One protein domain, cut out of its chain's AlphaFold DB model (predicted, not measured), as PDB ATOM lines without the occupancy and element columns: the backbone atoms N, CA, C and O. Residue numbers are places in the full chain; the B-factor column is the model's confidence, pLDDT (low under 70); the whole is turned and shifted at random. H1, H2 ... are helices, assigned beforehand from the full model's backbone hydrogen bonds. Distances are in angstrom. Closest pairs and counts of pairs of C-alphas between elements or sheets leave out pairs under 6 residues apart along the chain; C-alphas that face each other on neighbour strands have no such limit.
ATOM      1  N   LYS A  55      56.598   6.464 -42.037       97.06
ATOM      2  CA  LYS A  55      57.986   6.568 -42.503       97.06
ATOM      3  C   LYS A  55      58.254   7.971 -43.049       97.06
ATOM      4  O   LYS A  55      57.617   8.402 -44.010       97.06
ATOM      5  N   SER A  56      59.269   8.638 -42.502       94.69
ATOM      6  CA  SER A  56      59.665   9.994 -42.907       94.69
ATOM      7  C   SER A  56      59.958  10.106 -44.407       94.69
ATOM      8  O   SER A  56      59.598  11.103 -45.021       94.69
ATOM      9  N   GLY A  57      60.522   9.059 -45.020       97.00
ATOM     10  CA  GLY A  57      60.773   9.005 -46.464       97.00
ATOM     11  C   GLY A  57      59.510   9.026 -47.336       97.00
ATOM     12  O   GLY A  57      59.583   9.447 -48.486       97.00
ATOM     13  N   LEU A  58      58.349   8.612 -46.809       96.38
ATOM     14  CA  LEU A  58      57.069   8.732 -47.516       96.38
ATOM     15  C   LEU A  58      56.461  10.128 -47.366       96.38
ATOM     16  O   LEU A  58      55.744  10.564 -48.265       96.38
ATOM     17  N   ALA A  59      56.732  10.810 -46.244       96.50
ATOM     18  CA  ALA A  59      56.267  12.158 -45.904       96.50
ATOM     19  C   ALA A  59      54.759  12.381 -46.145       96.50
ATOM     20  O   ALA A  59      54.366  13.420 -46.682       96.50
ATOM     21  N   LEU A  60      53.912  11.392 -45.825       95.94
ATOM     22  CA  LEU A  60      52.465  11.428 -46.097       95.94
ATOM     23  C   LEU A  60      51.718  12.463 -45.242       95.94
ATOM     24  O   LEU A  60      50.696  13.001 -45.668       95.94
ATOM     25  N   ASP A  61      52.270  12.834 -44.088       94.06
ATOM     26  CA  ASP A  61      51.776  13.914 -43.227       94.06
ATOM     27  C   ASP A  61      51.732  15.278 -43.949       94.06
ATOM     28  O   ASP A  61      50.946  16.159 -43.581       94.06
ATOM     29  N   ARG A  62      52.513  15.449 -45.033       95.25
ATOM     30  CA  ARG A  62      52.487  16.664 -45.863       95.25
ATOM     31  C   ARG A  62      51.108  16.954 -46.438       95.25
ATOM     32  O   ARG A  62      50.767  18.118 -46.608       95.25
ATOM     33  N   HIS A  63      50.315  15.922 -46.727       93.50
ATOM     34  CA  HIS A  63      48.979  16.102 -47.287       93.50
ATOM     35  C   HIS A  63      48.052  16.784 -46.277       93.50
ATOM     36  O   HIS A  63      47.309  17.690 -46.649       93.50
ATOM     37  N   TRP A  64      48.174  16.440 -44.990       92.94
ATOM     38  CA  TRP A  64      47.383  17.064 -43.927       92.94
ATOM     39  C   TRP A  64      47.834  18.496 -43.682       92.94
ATOM     40  O   TRP A  64      47.002  19.402 -43.657       92.94
ATOM     41  N   ARG A  65      49.151  18.717 -43.583       93.81
ATOM     42  CA  ARG A  65      49.715  20.062 -43.407       93.81
ATOM     43  C   ARG A  65      49.291  20.991 -44.543       93.81
ATOM     44  O   ARG A  65      48.800  22.083 -44.278       93.81
ATOM     45  N   ASN A  66      49.406  20.544 -45.793       92.88
ATOM     46  CA  ASN A  66      49.026  21.339 -46.961       92.88
ATOM     47  C   ASN A  66      47.525  21.646 -46.979       92.88
ATOM     48  O   ASN A  66      47.140  22.801 -47.161       92.88
ATOM     49  N   ALA A  67      46.678  20.639 -46.747       89.38
ATOM     50  CA  ALA A  67      45.234  20.831 -46.692       89.38
ATOM     51  C   ALA A  67      44.836  21.813 -45.586       89.38
ATOM     52  O   ALA A  67      44.066  22.742 -45.824       89.38
ATOM     53  N   ARG A  68      45.414  21.668 -44.388       88.94
ATOM     54  CA  ARG A  68      45.126  22.555 -43.260       88.94
ATOM     55  C   ARG A  68      45.563  23.989 -43.534       88.94
ATOM     56  O   ARG A  68      44.818  24.907 -43.193       88.94
ATOM     57  N   THR A  69      46.710  24.187 -44.177       91.50
ATOM     58  CA  THR A  69      47.171  25.513 -44.605       91.50
ATOM     59  C   THR A  69      46.159  26.173 -45.543       91.50
ATOM     60  O   THR A  69      45.701  27.278 -45.260       91.50
ATOM     61  N   VAL A  70      45.741  25.482 -46.612       87.75
ATOM     62  CA  VAL A  70      44.780  26.030 -47.589       87.75
ATOM     63  C   VAL A  70      43.421  26.314 -46.940       87.75
ATOM     64  O   VAL A  70      42.874  27.404 -47.106       87.75
ATOM     65  N   SER A  71      42.896  25.383 -46.141       84.94
ATOM     66  CA  SER A  71      41.610  25.557 -45.453       84.94
ATOM     67  C   SER A  71      41.620  26.668 -44.398       84.94
ATOM     68  O   SER A  71      40.562  27.194 -44.064       84.94
ATOM     69  N   SER A  72      42.786  27.043 -43.861       85.94
ATOM     70  CA  SER A  72      42.882  28.106 -42.850       85.94
ATOM     71  C   SER A  72      42.794  29.509 -43.452       85.94
ATOM     72  O   SER A  72      42.308  30.417 -42.785       85.94
ATOM     73  N   HIS A  73      43.210  29.693 -44.711       86.25
ATOM     74  CA  HIS A  73      43.115  30.989 -45.395       86.25
ATOM     75  C   HIS A  73      41.658  31.417 -45.615       86.25
ATOM     76  O   HIS A  73      41.331  32.597 -45.533       86.25
ATOM     77  N   ASN A  74      40.767  30.455 -45.863       77.06
ATOM     78  CA  ASN A  74      39.342  30.699 -46.047       77.06
ATOM     79  C   ASN A  74      38.554  29.829 -45.053       77.06
ATOM     80  O   ASN A  74      38.160  28.715 -45.400       77.06
ATOM     81  N   PRO A  75      38.314  30.299 -43.819       85.44
ATOM     82  CA  PRO A  75      37.691  29.475 -42.789       85.44
ATOM     83  C   PRO A  75      36.301  28.962 -43.199       85.44
ATOM     84  O   PRO A  75      35.428  29.742 -43.592       85.44
ATOM     85  N   SER A  76      36.077  27.650 -43.065       90.75
ATOM     86  CA  SER A  76      34.812  26.985 -43.427       90.75
ATOM     87  C   SER A  76      33.611  27.508 -42.636       90.75
ATOM     88  O   SER A  76      32.508  27.543 -43.171       90.75
ATOM     89  N   VAL A  77      33.820  27.997 -41.408       92.06
ATOM     90  CA  VAL A  77      32.757  28.561 -40.558       92.06
ATOM     91  C   VAL A  77      32.018  29.723 -41.229       92.06
ATOM     92  O   VAL A  77      30.795  29.799 -41.152       92.06
ATOM     93  N   TYR A  78      32.721  30.585 -41.970       91.75
ATOM     94  CA  TYR A  78      32.087  31.698 -42.683       91.75
ATOM     95  C   TYR A  78      31.305  31.225 -43.908       91.75
ATOM     96  O   TYR A  78      30.270  31.795 -44.243       91.75
ATOM     97  N   LYS A  79      31.775  30.161 -44.568       92.31
ATOM     98  CA  LYS A  79      31.054  29.528 -45.678       92.31
ATOM     99  C   LYS A  79      29.781  28.847 -45.177       92.31
ATOM    100  O   LYS A  79      28.728  29.049 -45.766       92.31
ATOM    101  N   ALA A  80      29.859  28.134 -44.056       94.88
ATOM    102  CA  ALA A  80      28.699  27.541 -43.401       94.88
ATOM    103  C   ALA A  80      27.684  28.608 -42.959       94.88
ATOM    104  O   ALA A  80      26.496  28.453 -43.221       94.88
ATOM    105  N   ALA A  81      28.143  29.722 -42.375       93.94
ATOM    106  CA  ALA A  81      27.275  30.836 -41.994       93.94
ATOM    107  C   ALA A  81      26.571  31.477 -43.203       93.94
ATOM    108  O   ALA A  81      25.370  31.710 -43.146       93.94
ATOM    109  N   LEU A  82      27.289  31.705 -44.311       94.12
ATOM    110  CA  LEU A  82      26.714  32.212 -45.565       94.12
ATOM    111  C   LEU A  82      25.617  31.281 -46.107       94.12
ATOM    112  O   LEU A  82      24.543  31.743 -46.485       94.12
ATOM    113  N   ILE A  83      25.887  29.973 -46.151       94.94
ATOM    114  CA  ILE A  83      24.911  28.970 -46.599       94.94
ATOM    115  C   ILE A  83      23.700  28.965 -45.664       94.94
ATOM    116  O   ILE A  83      22.567  28.968 -46.140       94.94
ATOM    117  N   GLY A  84      23.932  28.986 -44.350       96.12
ATOM    118  CA  GLY A  84      22.885  28.999 -43.333       96.12
ATOM    119  C   GLY A  84      21.985  30.227 -43.439       96.12
ATOM    120  O   GLY A  84      20.772  30.079 -43.508       96.12
ATOM    121  N   ASP A  85      22.566  31.422 -43.533       95.94
ATOM    122  CA  ASP A  85      21.817  32.674 -43.686       95.94
ATOM    123  C   ASP A  85      20.972  32.676 -44.969       95.94
ATOM    124  O   ASP A  85      19.786  33.000 -44.939       95.94
ATOM    125  N   HIS A  86      21.534  32.211 -46.090       94.94
ATOM    126  CA  HIS A  86      20.762  32.057 -47.319       94.94
ATOM    127  C   HIS A  86      19.611  31.049 -47.170       94.94
ATOM    128  O   HIS A  86      18.492  31.322 -47.596       94.94
ATOM    129  N   THR A  87      19.881  29.892 -46.566       95.94
ATOM    130  CA  THR A  87      18.916  28.786 -46.464       95.94
ATOM    131  C   THR A  87      17.778  29.104 -45.496       95.94
ATOM    132  O   THR A  87      16.639  28.725 -45.748       95.94
ATOM    133  N   VAL A  88      18.074  29.801 -44.396       97.56
ATOM    134  CA  VAL A  88      17.104  30.121 -43.340       97.56
ATOM    135  C   VAL A  88      16.365  31.426 -43.631       97.56
ATOM    136  O   VAL A  88      15.145  31.471 -43.511       97.56
ATOM    137  N   ASN A  89      17.084  32.481 -44.024       96.62
ATOM    138  CA  ASN A  89      16.529  33.834 -44.147       96.62
ATOM    139  C   ASN A  89      16.261  34.256 -45.601       96.62
ATOM    140  O   ASN A  89      15.697  35.322 -45.838       96.62
ATOM    141  N   GLY A  90      16.686  33.469 -46.596       93.75
ATOM    142  CA  GLY A  90      16.578  33.838 -48.011       93.75
ATOM    143  C   GLY A  90      17.553  34.941 -48.445       93.75
ATOM    144  O   GLY A  90      17.481  35.409 -49.585       93.75
ATOM    145  N   THR A  91      18.480  35.354 -47.571       92.31
ATOM    146  CA  THR A  91      19.447  36.424 -47.842       92.31
ATOM    147  C   THR A  91      20.283  36.089 -49.074       92.31
ATOM    148  O   THR A  91      20.845  35.000 -49.189       92.31
ATOM    149  N   ALA A  92      20.388  37.017 -50.026       88.31
ATOM    150  CA  ALA A  92      21.257  36.832 -51.182       88.31
ATOM    151  C   ALA A  92      22.733  36.762 -50.730       88.31
ATOM    152  O   ALA A  92      23.201  37.703 -50.081       88.31
ATOM    153  N   PRO A  93      23.494  35.704 -51.077       88.88
ATOM    154  CA  PRO A  93      24.910  35.636 -50.727       88.88
ATOM    155  C   PRO A  93      25.661  36.800 -51.383       88.88
ATOM    156  O   PRO A  93      25.394  37.145 -52.529       88.88
ATOM    157  N   ARG A  94      26.603  37.434 -50.680       81.75
ATOM    158  CA  ARG A  94      27.361  38.576 -51.224       81.75
ATOM    159  C   ARG A  94      28.739  38.127 -51.702       81.75
ATOM    160  O   ARG A  94      29.495  37.532 -50.939       81.75
ATOM    161  N   SER A  95      29.046  38.388 -52.970       80.06
ATOM    162  CA  SER A  95      30.335  38.102 -53.617       80.06
ATOM    163  C   SER A  95      30.401  38.784 -54.988       80.06
ATOM    164  O   SER A  95      29.364  39.159 -55.536       80.06
ATOM    165  N   PHE A  96      31.598  38.856 -55.576       74.62
ATOM    166  CA  PHE A  96      31.847  39.393 -56.917       74.62
ATOM    167  C   PHE A  96      31.034  38.699 -58.024       74.62
ATOM    168  O   PHE A  96      30.631  39.361 -58.973       74.62
ATOM    169  N   LEU A  97      30.754  37.391 -57.908       75.69
ATOM    170  CA  LEU A  97      29.968  36.661 -58.917       75.69
ATOM    171  C   LEU A  97      28.533  37.193 -59.030       75.69
ATOM    172  O   LEU A  97      27.993  37.250 -60.130       75.69
ATOM    173  N   ASN A  98      27.927  37.599 -57.910       76.69
ATOM    174  CA  ASN A  98      26.561  38.121 -57.920       76.69
ATOM    175  C   ASN A  98      26.512  39.545 -58.472       76.69
ATOM    176  O   ASN A  98      25.649  39.833 -59.288       76.69
ATOM    177  N   THR A  99      27.481  40.387 -58.110       76.62
ATOM    178  CA  THR A  99      27.592  41.751 -58.650       76.62
ATOM    179  C   THR A  99      27.836  41.747 -60.162       76.62
ATOM    180  O   THR A  99      27.160  42.455 -60.896       76.62
ATOM    181  N   ALA A 100      28.739  40.891 -60.654       71.94
ATOM    182  CA  ALA A 100      29.021  40.786 -62.087       71.94
ATOM    183  C   ALA A 100      27.799  40.323 -62.904       71.94
ATOM    184  O   ALA A 100      27.609  40.748 -64.042       71.94
ATOM    185  N   ALA A 101      26.959  39.457 -62.332       73.62
ATOM    186  CA  ALA A 101      25.751  38.990 -62.999       73.62
ATOM    187  C   ALA A 101      24.653  40.069 -63.067       73.62
ATOM    188  O   ALA A 101      23.979  40.177 -64.088       73.62
ATOM    189  N   GLU A 102      24.506  40.891 -62.025       76.25
ATOM    190  CA  GLU A 102      23.581  42.039 -62.009       76.25
ATOM    191  C   GLU A 102      23.953  43.093 -63.073       76.25
ATOM    192  O   GLU A 102      23.084  43.610 -63.780       76.25
TER     193      GLU A 102
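What this domain is: This is residues 55 to 102 of the 108 residues of the protein "Acyl-CoA_dh_2 domain-containing protein" of Nocardia sp. RB20 (UniProt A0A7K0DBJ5). Two helices of similar length, H1 and H2, follow each other end to end as one long arm with a corner between them; after H2 the backbone folds back and away through residues 90 to 95 to a short third helix, H3, set off from the arm like the tip of an open hook. The three helices have no contacts with one another that would make a core. The printed part has 48 residues with three named helices, in the order H1, H2, H3, and no named strand; the class is all helix. The whole is extended, with a radius of gyration of the C-alphas of 17.1 A, and the C-alphas span 51 by 25 by 12 A along the three main axes.

How they stand to each other: Start at Lys 55 and read on to H1, residues 61 to 73, which touches no helix. Past a tight link of two residues, Asn 74 and Pro 75, you come to H2, residues 76 to 89; H1 and H2 meet only through their link. Next comes a short link of six residues, Gly 90 to Ser 95, and then H3, residues 96 to 102. H2 and H3 are apart, although they follow each other, and H1 and H3 are apart too. Residues 55 to 81 stand free, of which 61 to 73 belong to H1 and 76 to 81 to H2; residues 95 to 102 also stand free, of which 96 to 102 belong to H3. Look at the backbone O and N atoms inside the helices: in H2 and H3 every O i to N i+4 pair is within hydrogen-bond range, and in H1 8 of 9 are.

Where its parts are: Find C-alpha 61 at (51.776, 13.914, -43.227); from there H1 runs 19.3 A to C-alpha 73 at (43.115, 30.989, -45.395). H2 begins at C-alpha 76 and runs 19.5 A from first to last C-alpha; with 14 residues it is the longest helix by residues. H3 begins at Phe 96 and measures 10.1 A, ending with C-alpha 102 at (23.581, 42.039, -62.009).

The domain as a whole: The two C-alphas farthest apart are those of Lys 55 and Glu 102, the first and last printed residues, at 53.1 A. The printed part has no cut, and it covers residues 55 to 102 of a full chain of 108 residues. Neither link between the helices is long. In the B-factor column you will find a mean pLDDT of 89.4 for the printed part, and no printed residue is under 70; the means are 91 for H1, 94 for H2 and 75 for H3.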